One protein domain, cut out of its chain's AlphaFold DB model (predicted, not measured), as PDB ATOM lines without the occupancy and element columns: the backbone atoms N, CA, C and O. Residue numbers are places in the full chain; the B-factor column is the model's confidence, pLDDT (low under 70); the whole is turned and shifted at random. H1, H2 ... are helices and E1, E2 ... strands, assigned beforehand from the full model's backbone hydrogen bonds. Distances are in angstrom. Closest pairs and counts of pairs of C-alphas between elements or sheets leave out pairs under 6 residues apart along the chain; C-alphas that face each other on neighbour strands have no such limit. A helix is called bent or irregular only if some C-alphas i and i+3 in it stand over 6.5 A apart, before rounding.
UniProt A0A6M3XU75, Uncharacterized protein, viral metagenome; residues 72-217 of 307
ATOM      1  N   LYS A  72     129.176 196.902 211.148       86.69
ATOM      2  CA  LYS A  72     128.575 196.495 212.421       86.69
ATOM      3  C   LYS A  72     129.597 196.703 213.533       86.69
ATOM      4  O   LYS A  72     130.780 196.416 213.347       86.69
ATOM      5  N   ALA A  73     129.143 197.225 214.667       86.44
ATOM      6  CA  ALA A  73     129.995 197.427 215.828       86.44
ATOM      7  C   ALA A  73     130.145 196.127 216.626       86.44
ATOM      8  O   ALA A  73     129.178 195.395 216.847       86.44
ATOM      9  N   SER A  74     131.356 195.880 217.100       89.25
ATOM     10  CA  SER A  74     131.643 194.973 218.206       89.25
ATOM     11  C   SER A  74     132.184 195.792 219.367       89.25
ATOM     12  O   SER A  74     132.886 196.783 219.151       89.25
ATOM     13  N   VAL A  75     131.830 195.398 220.585       87.88
ATOM     14  CA  VAL A  75     132.240 196.082 221.812       87.88
ATOM     15  C   VAL A  75     133.222 195.191 222.551       87.88
ATOM     16  O   VAL A  75     132.963 194.002 222.723       87.88
ATOM     17  N   TYR A  76     134.350 195.767 222.943       90.81
ATOM     18  CA  TYR A  76     135.430 195.076 223.630       90.81
ATOM     19  C   TYR A  76     135.502 195.538 225.078       90.81
ATOM     20  O   TYR A  76     135.440 196.740 225.345       90.81
ATOM     21  N   PHE A  77     135.653 194.574 225.979       90.00
ATOM     22  CA  PHE A  77     135.785 194.766 227.414       90.00
ATOM     23  C   PHE A  77     136.965 193.955 227.937       90.00
ATOM     24  O   PHE A  77     137.297 192.897 227.407       90.00
ATOM     25  N   ASN A  78     137.532 194.421 229.038       90.81
ATOM     26  CA  ASN A  78     138.295 193.572 229.937       90.81
ATOM     27  C   ASN A  78     137.307 192.855 230.866       90.81
ATOM     28  O   ASN A  78     136.411 193.488 231.436       90.81
ATOM     29  N   ALA A  79     137.451 191.542 231.000       92.06
ATOM     30  CA  ALA A  79     136.545 190.708 231.779       92.06
ATOM     31  C   ALA A  79     137.305 189.642 232.572       92.06
ATOM     32  O   ALA A  79     138.391 189.232 232.181       92.06
ATOM     33  N   ILE A  80     136.709 189.179 233.667       91.75
ATOM     34  CA  ILE A  80     137.220 188.086 234.496       91.75
ATOM     35  C   ILE A  80     136.170 186.979 234.527       91.75
ATOM     36  O   ILE A  80     135.006 187.254 234.837       91.75
ATOM     37  N   ASP A  81     136.574 185.752 234.204       93.25
ATOM     38  CA  ASP A  81     135.746 184.556 234.389       93.25
ATOM     39  C   ASP A  81     135.874 184.096 235.854       93.25
ATOM     40  O   ASP A  81     137.002 183.914 236.321       93.25
ATOM     41  N   PRO A  82     134.771 183.904 236.600       91.50
ATOM     42  CA  PRO A  82     134.830 183.391 237.970       91.50
ATOM     43  C   PRO A  82     135.512 182.022 238.080       91.50
ATOM     44  O   PRO A  82     136.096 181.714 239.116       91.50
ATOM     45  N   ALA A  83     135.490 181.203 237.023       92.00
ATOM     46  CA  ALA A  83     136.188 179.920 237.005       92.00
ATOM     47  C   ALA A  83     137.719 180.068 236.914       92.00
ATOM     48  O   ALA A  83     138.441 179.119 237.212       92.00
ATOM     49  N   ASN A  84     138.217 181.234 236.490       93.50
ATOM     50  CA  ASN A  84     139.643 181.523 236.396       93.50
ATOM     51  C   ASN A  84     139.928 183.012 236.686       93.50
ATOM     52  O   ASN A  84     140.203 183.785 235.761       93.50
ATOM     53  N   PRO A  85     139.880 183.428 237.966       92.12
ATOM     54  CA  PRO A  85     140.036 184.829 238.346       92.12
ATOM     55  C   PRO A  85     141.457 185.371 238.147       92.12
ATOM     56  O   PRO A  85     141.656 186.580 238.226       92.12
ATOM     57  N   GLU A  86     142.429 184.498 237.873       92.06
ATOM     58  CA  GLU A  86     143.842 184.837 237.681       92.06
ATOM     59  C   GLU A  86     144.134 185.435 236.294       92.06
ATOM     60  O   GLU A  86     145.165 186.088 236.106       92.06
ATOM     61  N   VAL A  87     143.232 185.264 235.320       92.44
ATOM     62  CA  VAL A  87     143.454 185.665 233.923       92.44
ATOM     63  C   VAL A  87     142.473 186.751 233.488       92.44
ATOM     64  O   VAL A  87     141.256 186.589 233.555       92.44
ATOM     65  N   ALA A  88     143.015 187.854 232.966       91.38
ATOM     66  CA  ALA A  88     142.234 188.896 232.317       91.38
ATOM     67  C   ALA A  88     141.851 188.471 230.894       91.38
ATOM     68  O   ALA A  88     142.716 188.218 230.050       91.38
ATOM     69  N   LEU A  89     140.550 188.425 230.618       94.19
ATOM     70  CA  LEU A  89     140.002 188.114 229.306       94.19
ATOM     71  C   LEU A  89     139.768 189.384 228.491       94.19
ATOM     72  O   LEU A  89     139.227 190.373 228.997       94.19
ATOM     73  N   LEU A  90     140.086 189.318 227.199       93.75
ATOM     74  CA  LEU A  90     139.601 190.285 226.220       93.75
ATOM     75  C   LEU A  90     138.250 189.793 225.692       93.75
ATOM     76  O   LEU A  90     138.185 188.950 224.797       93.75
ATOM     77  N   LEU A  91     137.165 190.314 226.256       94.06
ATOM     78  CA  LEU A  91     135.802 189.927 225.911       94.06
ATOM     79  C   LEU A  91     135.285 190.757 224.730       94.06
ATOM     80  O   LEU A  91     135.177 191.981 224.827       94.06
ATOM     81  N   ARG A  92     134.883 190.094 223.641       94.12
ATOM     82  CA  ARG A  92     134.136 190.704 222.532       94.12
ATOM     83  C   ARG A  92     132.655 190.363 222.628       94.12
ATOM     84  O   ARG A  92     132.277 189.194 222.678       94.12
ATOM     85  N   VAL A  93     131.814 191.390 222.546       90.00
ATOM     86  CA  VAL A  93     130.356 191.247 222.442       90.00
ATOM     87  C   VAL A  93     129.793 191.985 221.226       90.00
ATOM     88  O   VAL A  93     130.398 192.915 220.685       90.00
ATOM     89  N   GLY A  94     128.610 191.562 220.779       86.81
ATOM     90  CA  GLY A  94     127.839 192.282 219.764       86.81
ATOM     91  C   GLY A  94     127.280 193.609 220.288       86.81
ATOM     92  O   GLY A  94     127.173 193.812 221.498       86.81
ATOM     93  N   VAL A  95     126.897 194.503 219.371       80.62
ATOM     94  CA  VAL A  95     126.391 195.840 219.719       80.62
ATOM     95  C   VAL A  95     125.172 195.798 220.643       80.62
ATOM     96  O   VAL A  95     125.136 196.574 221.581       80.62
ATOM     97  N   ASP A  96     124.237 194.861 220.463       81.38
ATOM     98  CA  ASP A  96     123.020 194.795 221.287       81.38
ATOM     99  C   ASP A  96     123.334 194.457 222.756       81.38
ATOM    100  O   ASP A  96     122.841 195.107 223.681       81.38
ATOM    101  N   ALA A  97     124.219 193.479 222.978       86.25
ATOM    102  CA  ALA A  97     124.701 193.120 224.309       86.25
ATOM    103  C   ALA A  97     125.511 194.269 224.930       86.25
ATOM    104  O   ALA A  97     125.281 194.644 226.077       86.25
ATOM    105  N   GLY A  98     126.412 194.878 224.152       83.31
ATOM    106  CA  GLY A  98     127.190 196.036 224.593       83.31
ATOM    107  C   GLY A  98     126.317 197.243 224.948       83.31
ATOM    108  O   GLY A  98     126.544 197.885 225.969       83.31
ATOM    109  N   SER A  99     125.281 197.527 224.157       78.69
ATOM    110  CA  SER A  99     124.298 198.579 224.427       78.69
ATOM    111  C   SER A  99     123.486 198.291 225.683       78.69
ATOM    112  O   SER A  99     123.250 199.215 226.455       78.69
ATOM    113  N   SER A 100     123.113 197.031 225.926       82.81
ATOM    114  CA  SER A 100     122.420 196.629 227.159       82.81
ATOM    115  C   SER A 100     123.276 196.917 228.395       82.81
ATOM    116  O   SER A 100     122.788 197.509 229.351       82.81
ATOM    117  N   ILE A 101     124.576 196.603 228.333       82.44
ATOM    118  CA  ILE A 101     125.538 196.932 229.397       82.44
ATOM    119  C   ILE A 101     125.621 198.447 229.586       82.44
ATOM    120  O   ILE A 101     125.466 198.935 230.697       82.44
ATOM    121  N   ILE A 102     125.822 199.213 228.511       77.31
ATOM    122  CA  ILE A 102     125.945 200.678 228.582       77.31
ATOM    123  C   ILE A 102     124.693 201.328 229.172       77.31
ATOM    124  O   ILE A 102     124.812 202.265 229.956       77.31
ATOM    125  N   ASN A 103     123.507 200.858 228.789       74.88
ATOM    126  CA  ASN A 103     122.251 201.373 229.324       74.88
ATOM    127  C   ASN A 103     122.117 201.028 230.809       74.88
ATOM    128  O   ASN A 103     121.888 201.932 231.604       74.88
ATOM    129  N   GLY A 104     122.398 199.781 231.195       73.06
ATOM    130  CA  GLY A 104     122.428 199.385 232.602       73.06
ATOM    131  C   GLY A 104     123.384 200.243 233.435       73.06
ATOM    132  O   GLY A 104     123.031 200.692 234.522       73.06
ATOM    133  N   LEU A 105     124.567 200.572 232.904       68.50
ATOM    134  CA  LEU A 105     125.544 201.448 233.567       68.50
ATOM    135  C   LEU A 105     125.080 202.894 233.736       68.50
ATOM    136  O   LEU A 105     125.534 203.560 234.663       68.50
ATOM    137  N   LYS A 106     124.213 203.389 232.847       66.69
ATOM    138  CA  LYS A 106     123.588 204.711 232.986       66.69
ATOM    139  C   LYS A 106     122.446 204.706 233.999       66.69
ATOM    140  O   LYS A 106     122.161 205.758 234.557       66.69
ATOM    141  N   GLU A 107     121.783 203.565 234.167       66.38
ATOM    142  CA  GLU A 107     120.588 203.437 234.997       66.38
ATOM    143  C   GLU A 107     120.919 203.159 236.465       66.38
ATOM    144  O   GLU A 107     120.380 203.882 237.291       66.38
ATOM    145  N   ASP A 108     121.803 202.196 236.788       62.59
ATOM    146  CA  ASP A 108     122.455 202.072 238.118       62.59
ATOM    147  C   ASP A 108     123.479 200.910 238.246       62.59
ATOM    148  O   ASP A 108     123.831 200.458 239.335       62.59
ATOM    149  N   TRP A 109     124.000 200.337 237.156       67.69
ATOM    150  CA  TRP A 109     124.930 199.192 237.248       67.69
ATOM    151  C   TRP A 109     126.357 199.605 237.640       67.69
ATOM    152  O   TRP A 109     127.328 198.919 237.326       67.69
ATOM    153  N   THR A 110     126.532 200.730 238.330       58.41
ATOM    154  CA  THR A 110     127.859 201.274 238.658       58.41
ATOM    155  C   THR A 110     128.685 200.318 239.532       58.41
ATOM    156  O   THR A 110     129.907 200.245 239.375       58.41
ATOM    157  N   GLY A 111     128.030 199.504 240.372       57.62
ATOM    158  CA  GLY A 111     128.657 198.429 241.155       57.62
ATOM    159  C   GLY A 111     129.168 197.232 240.334       57.62
ATOM    160  O   GLY A 111     129.976 196.456 240.834       57.62
ATOM    161  N   VAL A 112     128.753 197.091 239.068       61.78
ATOM    162  CA  VAL A 112     129.236 196.040 238.149       61.78
ATOM    163  C   VAL A 112     130.634 196.367 237.617       61.78
ATOM    164  O   VAL A 112     131.464 195.473 237.490       61.78
ATOM    165  N   LEU A 113     130.915 197.643 237.331       59.75
ATOM    166  CA  LEU A 113     132.224 198.090 236.827       59.75
ATOM    167  C   LEU A 113     133.209 198.493 237.924       59.75
ATOM    168  O   LEU A 113     134.334 198.880 237.607       59.75
ATOM    169  N   ASN A 114     132.809 198.448 239.196       57.00
ATOM    170  CA  ASN A 114     133.679 198.838 240.293       57.00
ATOM    171  C   ASN A 114     134.253 197.609 241.011       57.00
ATOM    172  O   ASN A 114     133.582 197.022 241.858       57.00
ATOM    173  N   PRO A 115     135.506 197.217 240.732       48.88
ATOM    174  CA  PRO A 115     136.118 196.087 241.386       48.88
ATOM    175  C   PRO A 115     136.553 196.361 242.837       48.88
ATOM    176  O   PRO A 115     136.958 195.422 243.518       48.88
ATOM    177  N   LEU A 116     136.483 197.617 243.304       46.53
ATOM    178  CA  LEU A 116     137.015 198.074 244.596       46.53
ATOM    179  C   LEU A 116     135.940 198.590 245.577       46.53
ATOM    180  O   LEU A 116     136.246 198.790 246.752       46.53
ATOM    181  N   LYS A 117     134.693 198.814 245.136       49.19
ATOM    182  CA  LYS A 117     133.547 199.143 246.009       49.19
ATOM    183  C   LYS A 117     132.662 197.909 246.176       49.19
ATOM    184  O   LYS A 117     131.867 197.594 245.293       49.19
ATOM    185  N   GLY A 118     132.819 197.204 247.298       52.62
ATOM    186  CA  GLY A 118     132.311 195.835 247.430       52.62
ATOM    187  C   GLY A 118     133.062 194.897 246.479       52.62
ATOM    188  O   GLY A 118     133.861 195.344 245.660       52.62
ATOM    189  N   GLN A 119     132.839 193.588 246.545       63.91
ATOM    190  CA  GLN A 119     133.500 192.629 245.645       63.91
ATOM    191  C   GLN A 119     133.046 192.762 244.168       63.91
ATOM    192  O   GLN A 119     133.220 191.840 243.382       63.91
ATOM    193  N   GLY A 120     132.505 193.912 243.747       72.56
ATOM    194  CA  GLY A 120     131.862 194.112 242.453       72.56
ATOM    195  C   GLY A 120     130.691 193.154 242.243       72.56
ATOM    196  O   GLY A 120     130.273 192.443 243.157       72.56
ATOM    197  N   ARG A 121     130.159 193.129 241.023       79.00
ATOM    198  CA  ARG A 121     129.108 192.191 240.616       79.00
ATOM    199  C   ARG A 121     129.444 191.567 239.274       79.00
ATOM    200  O   ARG A 121     130.103 192.181 238.434       79.00
ATOM    201  N   GLU A 122     128.980 190.344 239.077       88.62
ATOM    202  CA  GLU A 122     129.083 189.655 237.797       88.62
ATOM    203  C   GLU A 122     127.970 190.112 236.847       88.62
ATOM    204  O   GLU A 122     126.888 190.526 237.264       88.62
ATOM    205  N   LEU A 123     128.214 189.975 235.550       89.38
ATOM    206  CA  LEU A 123     127.194 189.989 234.518       89.38
ATOM    207  C   LEU A 123     126.966 188.579 234.014       89.38
ATOM    208  O   LEU A 123     127.899 187.885 233.609       89.38
ATOM    209  N   LYS A 124     125.702 188.189 233.972       92.88
ATOM    210  CA  LYS A 124     125.239 186.949 233.379       92.88
ATOM    211  C   LYS A 124     124.879 187.198 231.921       92.88
ATOM    212  O   LYS A 124     124.011 188.011 231.613       92.88
ATOM    213  N   PHE A 125     125.511 186.449 231.032       94.12
ATOM    214  CA  PHE A 125     125.185 186.379 229.617       94.12
ATOM    215  C   PHE A 125     124.451 185.073 229.353       94.12
ATOM    216  O   PHE A 125     124.954 184.005 229.699       94.12
ATOM    217  N   LYS A 126     123.281 185.145 228.717       93.75
ATOM    218  CA  LYS A 126     122.573 183.972 228.189       93.75
ATOM    219  C   LYS A 126     122.379 184.118 226.686       93.75
ATOM    220  O   LYS A 126     121.793 185.111 226.240       93.75
ATOM    221  N   LYS A 127     122.833 183.128 225.916       92.38
ATOM    222  CA  LYS A 127     122.582 183.058 224.469       92.38
ATOM    223  C   LYS A 127     121.219 182.418 224.212       92.38
ATOM    224  O   LYS A 127     120.922 181.363 224.762       92.38
ATOM    225  N   TYR A 128     120.399 183.041 223.375       88.25
ATOM    226  CA  TYR A 128     119.083 182.523 222.997       88.25
ATOM    227  C   TYR A 128     118.801 182.750 221.511       88.25
ATOM    228  O   TYR A 128     119.455 183.561 220.845       88.25
ATOM    229  N   LYS A 129     117.829 182.006 220.974       83.12
ATOM    230  CA  LYS A 129     117.432 182.114 219.568       83.12
ATOM    231  C   LYS A 129     116.648 183.410 219.384       83.12
ATOM    232  O   LYS A 129     115.616 183.604 220.018       83.12
ATOM    233  N   GLY A 130     117.163 184.310 218.554       74.31
ATOM    234  CA  GLY A 130     116.442 185.507 218.148       74.31
ATOM    235  C   GLY A 130     115.528 185.250 216.953       74.31
ATOM    236  O   GLY A 130     115.477 184.157 216.388       74.31
ATOM    237  N   GLU A 131     114.827 186.301 216.542       68.44
ATOM    238  CA  GLU A 131     114.081 186.321 215.286       68.44
ATOM    239  C   GLU A 131     115.046 186.214 214.089       68.44
ATOM    240  O   GLU A 131     116.116 186.829 214.077       68.44
ATOM    241  N   GLY A 132     114.669 185.434 213.071       57.75
ATOM    242  CA  GLY A 132     115.370 185.399 211.781       57.75
ATOM    243  C   GLY A 132     116.767 184.764 211.779       57.75
ATOM    244  O   GLY A 132     117.675 185.322 211.176       57.75
ATOM    245  N   ASN A 133     116.959 183.601 212.415       59.69
ATOM    246  CA  ASN A 133     118.239 182.859 212.482       59.69
ATOM    247  C   ASN A 133     119.413 183.602 213.154       59.69
ATOM    248  O   ASN A 133     120.527 183.076 213.189       59.69
ATOM    249  N   PHE A 134     119.196 184.786 213.733       70.19
ATOM    250  CA  PHE A 134     120.234 185.512 214.463       70.19
ATOM    251  C   PHE A 134     120.190 185.187 215.955       70.19
ATOM    252  O   PHE A 134     119.137 185.213 216.591       70.19
ATOM    253  N   ASN A 135     121.356 184.909 216.535       80.00
ATOM    254  CA  ASN A 135     121.484 184.719 217.975       80.00
ATOM    255  C   ASN A 135     121.335 186.062 218.696       80.00
ATOM    256  O   ASN A 135     121.910 187.065 218.270       80.00
ATOM    257  N   LYS A 136     120.608 186.065 219.813       84.31
ATOM    258  CA  LYS A 136     120.527 187.203 220.728       84.31
ATOM    259  C   LYS A 136     121.161 186.841 222.070       84.31
ATOM    260  O   LYS A 136     121.307 185.669 222.422       84.31
ATOM    261  N   TYR A 137     121.541 187.875 222.813       86.69
ATOM    262  CA  TYR A 137     122.204 187.754 224.107       86.69
ATOM    263  C   TYR A 137     121.437 188.569 225.130       86.69
ATOM    264  O   TYR A 137     121.178 189.752 224.920       86.69
ATOM    265  N   ARG A 138     121.052 187.921 226.223       88.88
ATOM    266  CA  ARG A 138     120.461 188.576 227.385       88.88
ATOM    267  C   ARG A 138     121.590 188.839 228.366       88.88
ATOM    268  O   ARG A 138     122.349 187.913 228.657       88.88
ATOM    269  N   VAL A 139     121.705 190.082 228.816       89.12
ATOM    270  CA  VAL A 139     122.733 190.521 229.760       89.12
ATOM    271  C   VAL A 139     122.037 191.082 230.987       89.12
ATOM    272  O   VAL A 139     121.259 192.023 230.864       89.12
ATOM    273  N   GLU A 140     122.295 190.488 232.144       89.56
ATOM    274  CA  GLU A 140     121.671 190.853 233.420       89.56
ATOM    275  C   GLU A 140     122.747 190.851 234.519       89.56
ATOM    276  O   GLU A 140     123.636 189.993 234.488       89.56
ATOM    277  N   PRO A 141     122.718 191.783 235.484       84.88
ATOM    278  CA  PRO A 141     123.638 191.764 236.604       84.88
ATOM    279  C   PRO A 141     123.247 190.652 237.574       84.88
ATOM    280  O   PRO A 141     122.068 190.411 237.832       84.88
ATOM    281  N   VAL A 142     124.248 189.993 238.143       86.38
ATOM    282  CA  VAL A 142     124.065 189.178 239.343       86.38
ATOM    283  C   VAL A 142     123.891 190.142 240.515       86.38
ATOM    284  O   VAL A 142     124.639 191.114 240.636       86.38
ATOM    285  N   LEU A 143     122.842 189.946 241.317       78.69
ATOM    286  CA  LEU A 143     122.486 190.881 242.388       78.69
ATOM    287  C   LEU A 143     123.450 190.762 243.566       78.69
ATOM    288  O   LEU A 143     123.795 191.766 244.195       78.69
ATOM    289  N   GLU A 144     123.895 189.540 243.835       81.62
ATOM    290  CA  GLU A 144     124.880 189.225 244.850       81.62
ATOM    291  C   GLU A 144     126.264 189.773 244.456       81.62
ATOM    292  O   GLU A 144     126.653 189.716 243.283       81.62
ATOM    293  N   PRO A 145     127.034 190.307 245.421       80.31
ATOM    294  CA  PRO A 145     128.448 190.581 245.206       80.31
ATOM    295  C   PRO A 145     129.192 189.316 244.768       80.31
ATOM    296  O   PRO A 145     128.829 188.215 245.181       80.31
ATOM    297  N   ALA A 146     130.245 189.475 243.966       82.25
ATOM    298  CA  ALA A 146     131.094 188.339 243.617       82.25
ATOM    299  C   ALA A 146     131.722 187.740 244.887       82.25
ATOM    300  O   ALA A 146     132.182 188.476 245.754       82.25
ATOM    301  N   ASP A 147     131.783 186.418 244.993       85.75
ATOM    302  CA  ASP A 147     132.333 185.709 246.154       85.75
ATOM    303  C   ASP A 147     133.866 185.558 246.111       85.75
ATOM    304  O   ASP A 147     134.477 185.066 247.060       85.75
ATOM    305  N   TYR A 148     134.505 186.049 245.045       86.44
ATOM    306  CA  TYR A 148     135.945 185.970 244.818       86.44
ATOM    307  C   TYR A 148     136.608 187.350 244.693       86.44
ATOM    308  O   TYR A 148     136.031 188.345 244.234       86.44
ATOM    309  N   ALA A 149     137.877 187.413 245.096       84.75
ATOM    310  CA  ALA A 149     138.731 188.575 244.878       84.75
ATOM    311  C   ALA A 149     139.479 188.445 243.543       84.75
ATOM    312  O   ALA A 149     139.878 187.348 243.163       84.75
ATOM    313  N   ILE A 150     139.702 189.567 242.850       85.25
ATOM    314  CA  ILE A 150     140.576 189.593 241.671       85.25
ATOM    315  C   ILE A 150     142.012 189.848 242.153       85.25
ATOM    316  O   ILE A 150     142.243 190.847 242.848       85.25
ATOM    317  N   PRO A 151     142.980 188.996 241.789       88.31
ATOM    318  CA  PRO A 151     144.384 189.201 242.115       88.31
ATOM    319  C   PRO A 151     144.913 190.535 241.577       88.31
ATOM    320  O   PRO A 151     144.585 190.976 240.473       88.31
ATOM    321  N   LYS A 152     145.807 191.177 242.339       84.44
ATOM    322  CA  LYS A 152     146.463 192.423 241.900       84.44
ATOM    323  C   LYS A 152     147.277 192.228 240.618       84.44
ATOM    324  O   LYS A 152     147.342 193.141 239.806       84.44
ATOM    325  N   SER A 153     147.873 191.046 240.442       88.50
ATOM    326  CA  SER A 153     148.578 190.639 239.220       88.50
ATOM    327  C   SER A 153     147.659 190.680 237.998       88.50
ATOM    328  O   SER A 153     148.045 191.234 236.976       88.50
ATOM    329  N   THR A 154     146.429 190.178 238.121       88.38
ATOM    330  CA  THR A 154     145.422 190.186 237.050       88.38
ATOM    331  C   THR A 154     144.934 191.596 236.728       88.38
ATOM    332  O   THR A 154     144.783 191.962 235.566       88.38
ATOM    333  N   LEU A 155     144.734 192.434 237.751       81.50
ATOM    334  CA  LEU A 155     144.387 193.847 237.549       81.50
ATOM    335  C   LEU A 155     145.517 194.642 236.878       81.50
ATOM    336  O   LEU A 155     145.244 195.603 236.161       81.50
ATOM    337  N   ALA A 156     146.774 194.248 237.093       81.81
ATOM    338  CA  ALA A 156     147.934 194.850 236.440       81.81
ATOM    339  C   ALA A 156     148.137 194.359 234.993       81.81
ATOM    340  O   ALA A 156     148.852 195.013 234.237       81.81
ATOM    341  N   SER A 157     147.514 193.242 234.600       84.62
ATOM    342  CA  SER A 157     147.639 192.627 233.270       84.62
ATOM    343  C   SER A 157     146.408 192.813 232.376       84.62
ATOM    344  O   SER A 157     146.253 192.106 231.379       84.62
ATOM    345  N   LEU A 158     145.529 193.767 232.700       85.19
ATOM    346  CA  LEU A 158     144.380 194.097 231.858       85.19
ATOM    347  C   LEU A 158     144.817 194.537 230.453       85.19
ATOM    348  O   LEU A 158     145.793 195.268 230.278       85.19
ATOM    349  N   HIS A 159     144.047 194.137 229.442       87.44
ATOM    350  CA  HIS A 159     144.349 194.438 228.045       87.44
ATOM    351  C   HIS A 159     144.207 195.928 227.752       87.44
ATOM    352  O   HIS A 159     143.276 196.587 228.230       87.44
ATOM    353  N   ASN A 160     145.079 196.456 226.888       84.81
ATOM    354  CA  ASN A 160     144.908 197.805 226.368       84.81
ATOM    355  C   ASN A 160     143.745 197.838 225.358       84.81
ATOM    356  O   ASN A 160     143.876 197.398 224.213       84.81
ATOM    357  N   LEU A 161     142.618 198.413 225.778       84.12
ATOM    358  CA  LEU A 161     141.420 198.578 224.952       84.12
ATOM    359  C   LEU A 161     141.493 199.769 223.977       84.12
ATOM    360  O   LEU A 161     140.468 200.128 223.397       84.12
ATOM    361  N   ASP A 162     142.643 200.428 223.814       84.75
ATOM    362  CA  ASP A 162     142.796 201.532 222.864       84.75
ATOM    363  C   ASP A 162     142.372 201.085 221.464       84.75
ATOM    364  O   ASP A 162     142.724 199.999 221.001       84.75
ATOM    365  N   GLN A 163     141.616 201.936 220.767       83.94
ATOM    366  CA  GLN A 163     141.047 201.566 219.474       83.94
ATOM    367  C   GLN A 163     142.134 201.229 218.442       83.94
ATOM    368  O   GLN A 163     141.948 200.306 217.660       83.94
ATOM    369  N   GLU A 164     143.270 201.932 218.464       87.44
ATOM    370  CA  GLU A 164     144.436 201.638 217.614       87.44
ATOM    371  C   GLU A 164     145.035 200.264 217.921       87.44
ATOM    372  O   GLU A 164     145.277 199.489 217.000       87.44
ATOM    373  N   ASN A 165     145.207 199.939 219.206       87.69
ATOM    374  CA  ASN A 165     145.746 198.650 219.628       87.69
ATOM    375  C   ASN A 165     144.827 197.498 219.198       87.69
ATOM    376  O   ASN A 165     145.285 196.537 218.592       87.69
ATOM    377  N   LEU A 166     143.520 197.625 219.443       87.88
ATOM    378  CA  LEU A 166     142.539 196.614 219.044       87.88
ATOM    379  C   LEU A 166     142.454 196.450 217.522       87.88
ATOM    380  O   LEU A 166     142.330 195.326 217.046       87.88
ATOM    381  N   ILE A 167     142.516 197.544 216.755       90.00
ATOM    382  CA  ILE A 167     142.556 197.481 215.286       90.00
ATOM    383  C   ILE A 167     143.788 196.709 214.831       90.00
ATOM    384  O   ILE A 167     143.635 195.766 214.059       90.00
ATOM    385  N   ARG A 168     144.966 197.050 215.366       89.50
ATOM    386  CA  ARG A 168     146.221 196.372 215.041       89.50
ATOM    387  C   ARG A 168     146.124 194.865 215.304       89.50
ATOM    388  O   ARG A 168     146.332 194.083 214.387       89.50
ATOM    389  N   MET A 169     145.688 194.464 216.503       89.00
ATOM    390  CA  MET A 169     145.518 193.045 216.863       89.00
ATOM    391  C   MET A 169     144.558 192.306 215.916       89.00
ATOM    392  O   MET A 169     144.794 191.155 215.562       89.00
ATOM    393  N   ILE A 170     143.476 192.960 215.477       89.19
ATOM    394  CA  ILE A 170     142.502 192.365 214.549       89.19
ATOM    395  C   ILE A 170     143.080 192.219 213.137       89.19
ATOM    396  O   ILE A 170     142.844 191.197 212.494       89.19
ATOM    397  N   GLU A 171     143.786 193.235 212.642       86.25
ATOM    398  CA  GLU A 171     144.355 193.247 211.289       86.25
ATOM    399  C   GLU A 171     145.549 192.292 211.160       86.25
ATOM    400  O   GLU A 171     145.665 191.588 210.157       86.25
ATOM    401  N   GLU A 172     146.389 192.211 212.194       85.88
ATOM    402  CA  GLU A 172     147.552 191.315 212.252       85.88
ATOM    403  C   GLU A 172     147.155 189.874 212.625       85.88
ATOM    404  O   GLU A 172     147.873 188.923 212.314       85.88
ATOM    405  N   GLY A 173     145.966 189.679 213.207       83.69
ATOM    406  CA  GLY A 173     145.495 188.375 213.682       83.69
ATOM    407  C   GLY A 173     146.118 187.945 215.013       83.69
ATOM    408  O   GLY A 173     146.033 186.776 215.372       83.69
ATOM    409  N   GLU A 174     146.711 188.883 215.748       86.50
ATOM    410  CA  GLU A 174     147.402 188.681 217.025       86.50
ATOM    411  C   GLU A 174     146.445 188.857 218.215       86.50
ATOM    412  O   GLU A 174     146.670 189.662 219.119       86.50
ATOM    413  N   MET A 175     145.319 188.140 218.207       87.69
ATOM    414  CA  MET A 175     144.425 188.125 219.369       87.69
ATOM    415  C   MET A 175     145.088 187.345 220.516       87.69
ATOM    416  O   MET A 175     145.699 186.310 220.253       87.69
ATOM    417  N   PRO A 176     144.973 187.799 221.778       88.25
ATOM    418  CA  PRO A 176     145.596 187.102 222.896       88.25
ATOM    419  C   PRO A 176     144.913 185.748 223.117       88.25
ATOM    420  O   PRO A 176     143.719 185.613 222.853       88.25
ATOM    421  N   ASP A 177     145.619 184.780 223.702       89.75
ATOM    422  CA  ASP A 177     145.031 183.478 224.064       89.75
ATOM    423  C   ASP A 177     143.836 183.621 225.023       89.75
ATOM    424  O   ASP A 177     142.916 182.806 225.033       89.75
ATOM    425  N   SER A 178     143.811 184.703 225.805       92.56
ATOM    426  CA  SER A 178     142.703 185.080 226.685       92.56
ATOM    427  C   SER A 178     141.570 185.837 225.975       92.56
ATOM    428  O   SER A 178     140.738 186.486 226.616       92.56
ATOM    429  N   PHE A 179     141.506 185.788 224.644       94.38
ATOM    430  CA  PHE A 179     140.397 186.336 223.877       94.38
ATOM    431  C   PHE A 179     139.154 185.452 223.989       94.38
ATOM    432  O   PHE A 179     139.181 184.264 223.676       94.38
ATOM    433  N   PHE A 180     138.025 186.056 224.358       94.50
ATOM    434  CA  PHE A 180     136.738 185.372 224.390       94.50
ATOM    435  C   PHE A 180     135.705 186.129 223.562       94.50
ATOM    436  O   PHE A 180     135.374 187.283 223.837       94.50
ATOM    437  N   ASP A 181     135.147 185.468 222.552       92.62
ATOM    438  CA  ASP A 181     134.036 186.006 221.778       92.62
ATOM    439  C   ASP A 181     132.713 185.418 222.259       92.62
ATOM    440  O   ASP A 181     132.497 184.208 222.157       92.62
ATOM    441  N   ILE A 182     131.780 186.271 222.694       90.69
ATOM    442  CA  ILE A 182     130.461 185.837 223.183       90.69
ATOM    443  C   ILE A 182     129.685 185.030 222.131       90.69
ATOM    444  O   ILE A 182     128.789 184.250 222.457       90.69
ATOM    445  N   SER A 183     130.025 185.197 220.847       87.62
ATOM    446  CA  SER A 183     129.394 184.442 219.767       87.62
ATOM    447  C   SER A 183     129.644 182.933 219.836       87.62
ATOM    448  O   SER A 183     128.757 182.164 219.446       87.62
ATOM    449  N   SER A 184     130.775 182.532 220.431       90.00
ATOM    450  CA  SER A 184     131.214 181.142 220.596       90.00
ATOM    451  C   SER A 184     130.387 180.331 221.598       90.00
ATOM    452  O   SER A 184     130.434 179.103 221.564       90.00
ATOM    453  N   MET A 185     129.593 180.991 222.451       91.44
ATOM    454  CA  MET A 185     128.707 180.309 223.395       91.44
ATOM    455  C   MET A 185     127.722 179.379 222.671       91.44
ATOM    456  O   MET A 185     127.218 179.701 221.588       91.44
ATOM    457  N   LYS A 186     127.387 178.247 223.281       92.44
ATOM    458  CA  LYS A 186     126.326 177.342 222.827       92.44
ATOM    459  C   LYS A 186     124.946 177.951 223.089       92.44
ATOM    460  O   LYS A 186     124.791 178.889 223.872       92.44
ATOM    461  N   MET A 187     123.929 177.440 222.398       91.44
ATOM    462  CA  MET A 187     122.543 177.843 222.656       91.44
ATOM    463  C   MET A 187     122.157 177.509 224.095       91.44
ATOM    464  O   MET A 187     122.550 176.463 224.604       91.44
ATOM    465  N   ASP A 188     121.447 178.432 224.745       89.44
ATOM    466  CA  ASP A 188     121.057 178.367 226.158       89.44
ATOM    467  C   ASP A 188     122.213 178.310 227.166       89.44
ATOM    468  O   ASP A 188     121.966 178.285 228.375       89.44
ATOM    469  N   GLU A 189     123.465 178.392 226.703       92.50
ATOM    470  CA  GLU A 189     124.618 178.515 227.580       92.50
ATOM    471  C   GLU A 189     124.539 179.824 228.362       92.50
ATOM    472  O   GLU A 189     124.185 180.893 227.844       92.50
ATOM    473  N   VAL A 190     124.896 179.711 229.637       94.00
ATOM    474  CA  VAL A 190     125.018 180.826 230.556       94.00
ATOM    475  C   VAL A 190     126.482 180.967 230.930       94.00
ATOM    476  O   VAL A 190     127.076 180.041 231.479       94.00
ATOM    477  N   LYS A 191     127.043 182.147 230.685       95.06
ATOM    478  CA  LYS A 191     128.378 182.524 231.151       95.06
ATOM    479  C   LYS A 191     128.278 183.736 232.054       95.06
ATOM    480  O   LYS A 191     127.392 184.573 231.879       95.06
ATOM    481  N   ARG A 192     129.164 183.809 233.038       93.88
ATOM    482  CA  ARG A 192     129.248 184.938 233.957       93.88
ATOM    483  C   ARG A 192     130.604 185.589 233.810       93.88
ATOM    484  O   ARG A 192     131.597 184.892 233.654       93.88
ATOM    485  N   PHE A 193     130.624 186.911 233.833       92.06
ATOM    486  CA  PHE A 193     131.852 187.681 233.729       92.06
ATOM    487  C   PHE A 193     131.786 188.890 234.638       92.06
ATOM    488  O   PHE A 193     130.791 189.613 234.638       92.06
ATOM    489  N   ARG A 194     132.874 189.178 235.341       87.88
ATOM    490  CA  ARG A 194     133.047 190.469 235.999       87.88
ATOM    491  C   ARG A 194     133.771 191.416 235.057       87.88
ATOM    492  O   ARG A 194     134.896 191.144 234.643       87.88
ATOM    493  N   LEU A 195     133.124 192.519 234.697       85.88
ATOM    494  CA  LEU A 195     133.729 193.528 233.832       85.88
ATOM    495  C   LEU A 195     134.717 194.378 234.631       85.88
ATOM    496  O   LEU A 195     134.391 194.881 235.704       85.88
ATOM    497  N   CYS A 196     135.918 194.554 234.094       81.25
ATOM    498  CA  CYS A 196     137.001 195.266 234.763       81.25
ATOM    499  C   CYS A 196     137.501 196.385 233.855       81.25
ATOM    500  O   CYS A 196     138.258 196.100 232.935       81.25
ATOM    501  N   PRO A 197     137.104 197.654 234.053       73.38
ATOM    502  CA  PRO A 197     137.635 198.735 233.229       73.38
ATOM    503  C   PRO A 197     139.167 198.820 233.374       73.38
ATOM    504  O   PRO A 197     139.687 198.462 234.428       73.38
ATOM    505  N   PRO A 198     139.907 199.257 232.345       67.00
ATOM    506  CA  PRO A 198     141.353 199.449 232.449       67.00
ATOM    507  C   PRO A 198     141.707 200.434 233.581       67.00
ATOM    508  O   PRO A 198     141.134 201.520 233.673       67.00
ATOM    509  N   TRP A 199     142.652 200.038 234.446       56.19
ATOM    510  CA  TRP A 199     143.131 200.820 235.606       56.19
ATOM    511  C   TRP A 199     144.488 201.495 235.364       56.19
ATOM    512  O   TRP A 199     145.033 202.128 236.268       56.19
ATOM    513  N   THR A 200     145.045 201.360 234.161       50.50
ATOM    514  CA  THR A 200     146.382 201.842 233.797       50.50
ATOM    515  C   THR A 200     146.337 202.760 232.578       50.50
ATOM    516  O   THR A 200     145.447 202.668 231.731       50.50
ATOM    517  N   SER A 201     147.323 203.651 232.477       49.50
ATOM    518  CA  SER A 201     147.588 204.462 231.287       49.50
ATOM    519  C   SER A 201     147.862 203.543 230.089       49.50
ATOM    520  O   SER A 201     148.535 202.522 230.238       49.50
ATOM    521  N   GLY A 202     147.333 203.869 228.908       50.28
ATOM    522  CA  GLY A 202     147.536 203.062 227.705       50.28
ATOM    523  C   GLY A 202     149.014 203.007 227.306       50.28
ATOM    524  O   GLY A 202     149.789 203.922 227.594       50.28
ATOM    525  N   SER A 203     149.400 201.954 226.583       48.41
ATOM    526  CA  SER A 203     150.777 201.686 226.123       48.41
ATOM    527  C   SER A 203     151.364 202.750 225.175       48.41
ATOM    528  O   SER A 203     152.508 202.635 224.752       48.41
ATOM    529  N   MET A 204     150.592 203.790 224.845       48.72
ATOM    530  CA  MET A 204     150.940 204.900 223.949       48.72
ATOM    531  C   MET A 204     150.926 206.269 224.662       48.72
ATOM    532  O   MET A 204     150.826 207.309 224.013       48.72
ATOM    533  N   GLY A 205     150.960 206.297 226.001       43.97
ATOM    534  CA  GLY A 205     151.003 207.541 226.786       43.97
ATOM    535  C   GLY A 205     149.686 208.329 226.826       43.97
ATOM    536  O   GLY A 205     149.656 209.443 227.343       43.97
ATOM    537  N   LYS A 206     148.589 207.765 226.303       47.50
ATOM    538  CA  LYS A 206     147.228 208.300 226.451       47.50
ATOM    539  C   LYS A 206     146.493 207.514 227.533       47.50
ATOM    540  O   LYS A 206     146.542 206.288 227.561       47.50
ATOM    541  N   ASP A 207     145.800 208.218 228.421       50.91
ATOM    542  CA  ASP A 207     144.968 207.604 229.456       50.91
ATOM    543  C   ASP A 207     143.835 206.781 228.822       50.91
ATOM    544  O   ASP A 207     142.832 207.339 228.362       50.91
ATOM    545  N   ASN A 208     143.947 205.451 228.836       54.19
ATOM    546  CA  ASN A 208     142.847 204.578 228.453       54.19
ATOM    547  C   ASN A 208     141.885 204.422 229.636       54.19
ATOM    548  O   ASN A 208     141.880 203.425 230.345       54.19
ATOM    549  N   LYS A 209     141.083 205.461 229.876       56.38
ATOM    550  CA  LYS A 209     140.083 205.508 230.959       56.38
ATOM    551  C   LYS A 209     138.733 204.904 230.565       56.38
ATOM    552  O   LYS A 209     137.777 204.984 231.334       56.38
ATOM    553  N   ARG A 210     138.594 204.383 229.340       66.00
ATOM    554  CA  ARG A 210     137.292 203.937 228.831       66.00
ATOM    555  C   ARG A 210     137.036 202.491 229.265       66.00
ATOM    556  O   ARG A 210     137.863 201.632 228.988       66.00
ATOM    557  N   PRO A 211     135.876 202.185 229.876       71.94
ATOM    558  CA  PRO A 211     135.547 200.824 230.313       71.94
ATOM    559  C   PRO A 211     135.347 199.845 229.144       71.94
ATOM    560  O   PRO A 211     135.247 198.640 229.358       71.94
ATOM    561  N   LEU A 212     135.233 200.375 227.923       82.31
ATOM    562  CA  LEU A 212     134.943 199.639 226.703       82.31
ATOM    563  C   LEU A 212     135.388 200.420 225.468       82.31
ATOM    564  O   LEU A 212     135.436 201.655 225.489       82.31
ATOM    565  N   THR A 213     135.586 199.698 224.365       85.25
ATOM    566  CA  THR A 213     135.879 200.282 223.050       85.25
ATOM    567  C   THR A 213     135.052 199.628 221.950       85.25
ATOM    568  O   THR A 213     134.818 198.421 221.950       85.25
ATOM    569  N   PHE A 214     134.617 200.440 220.984       85.44
ATOM    570  CA  PHE A 214     133.905 199.978 219.797       85.44
ATOM    571  C   PHE A 214     134.865 199.769 218.629       85.44
ATOM    572  O   PHE A 214     135.658 200.657 218.317       85.44
ATOM    573  N   ILE A 215     134.711 198.657 217.915       89.12
ATOM    574  CA  ILE A 215     135.361 198.415 216.624       89.12
ATOM    575  C   ILE A 215     134.283 198.155 215.581       89.12
ATOM    576  O   ILE A 215     133.442 197.270 215.742       89.12
ATOM    577  N   TRP A 216     134.293 198.942 214.509       89.50
ATOM    578  CA  TRP A 216     133.313 198.852 213.430       89.50
ATOM    579  C   TRP A 216     133.895 198.092 212.254       89.50
ATOM    580  O   TRP A 216     134.968 198.447 211.770       89.50
ATOM    581  N   ARG A 217     133.178 197.070 211.779       91.94
ATOM    582  CA  ARG A 217     133.669 196.179 210.723       91.94
ATOM    583  C   ARG A 217     132.621 195.913 209.656       91.94
ATOM    584  O   ARG A 217     131.453 195.699 209.979       91.94
TER     585      ARG A 217
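Overview. This is residues 72 to 217 of the 307 residues of an uncharacterized protein of viral metagenome (UniProt A0A6M3XU75). One strongly twisted, branched sheet of seven strands, bent sharply in E1 and E2, holds the helix H1 on one face, packed on E1 and E4. The short H2 is over E2 on that same face, H3 is beside E7 and only grazes the sheet, and the long hairpin of E3 and E4 makes one side of the sheet. The printed part has 146 residues, with three named helices and seven named strands in the order E1 E2 H1 E3 E4 H2 H3 E5 E6 E7; its class is mixed, helices and strands. Its strand pairs are antiparallel but for the parallel E2 and E5. The whole is compact and rounded, with a radius of gyration of the C-alphas of 14.7 A and spans of 44 by 38 by 28 A.

Along the chain. Find C-alpha 72 at (128.575, 196.495, 212.421), where E1, residues 72 to 81, begins; it runs 26.0 A and bends by 64 degrees at residue 78. E2, residues 84 to 94, runs 23.1 A and bends by 100 degrees at residue 87. Read on into H1, residues 95 to 107, 18.0 A long from C-alpha 95 at (126.391, 195.840, 219.719). E3, residues 121 to 129, runs 26.1 A, and E4, residues 135 to 145, runs 28.7 A. Next come H2, residues 152 to 156; H3, residues 163 to 172, 14.1 A; E5, residues 179 to 181; and E6, residues 190 to 195, 15.7 A. E7, residues 213 to 217, ends at C-alpha 217, (133.669, 196.179, 210.723).

Arrangement. Look first at E1, which has three neighbours. E2, its hairpin partner, lies on one side, with N 77 and O 91 2.9 A apart; E7, beside residues 72 to 76, and E6, beside residues 79 to 81, lie on the other side. There N 74 and O 215 are 2.9 A apart, and N 80 and O 194 2.8 A. E5 is an edge strand beside E2, with N 92 and O 180 at 2.9 A. E3 pairs with E6, N 125 to O 191 at 2.8 A, and forms a hairpin with the edge strand E4, N 126 to O 138 at 2.9 A. H1 is on the sheet; its closest C-alphas are Val 95 to Ser 74 of E1, 5.5 A, and Ala 97 to Tyr 137 of E4, 5.9 A. H2 lies over E2 on the same face as H1, at a height over the sheet of 8.3 A, its Thr 154 closest to Glu 86, C-alphas 5.6 A apart. H3 only grazes the sheet, with the C-alphas of Gln 163 and Thr 213 of E7 closest, at 6.4 A. In H1, H2 and H3 every O i to N i+4 pair is within hydrogen-bond range.

Size, cuts and confidence. The C-alphas of Gly 132 and Gly 205, the two farthest apart, are 44.6 A from each other. The printed part has no cut. The links H1 to E3 and E6 to E7 are long, with 13 and 17 residues. Mean pLDDT of the printed part is 80.6; residues 105 to 119, 131 to 133 and 198 to 210 are under 70.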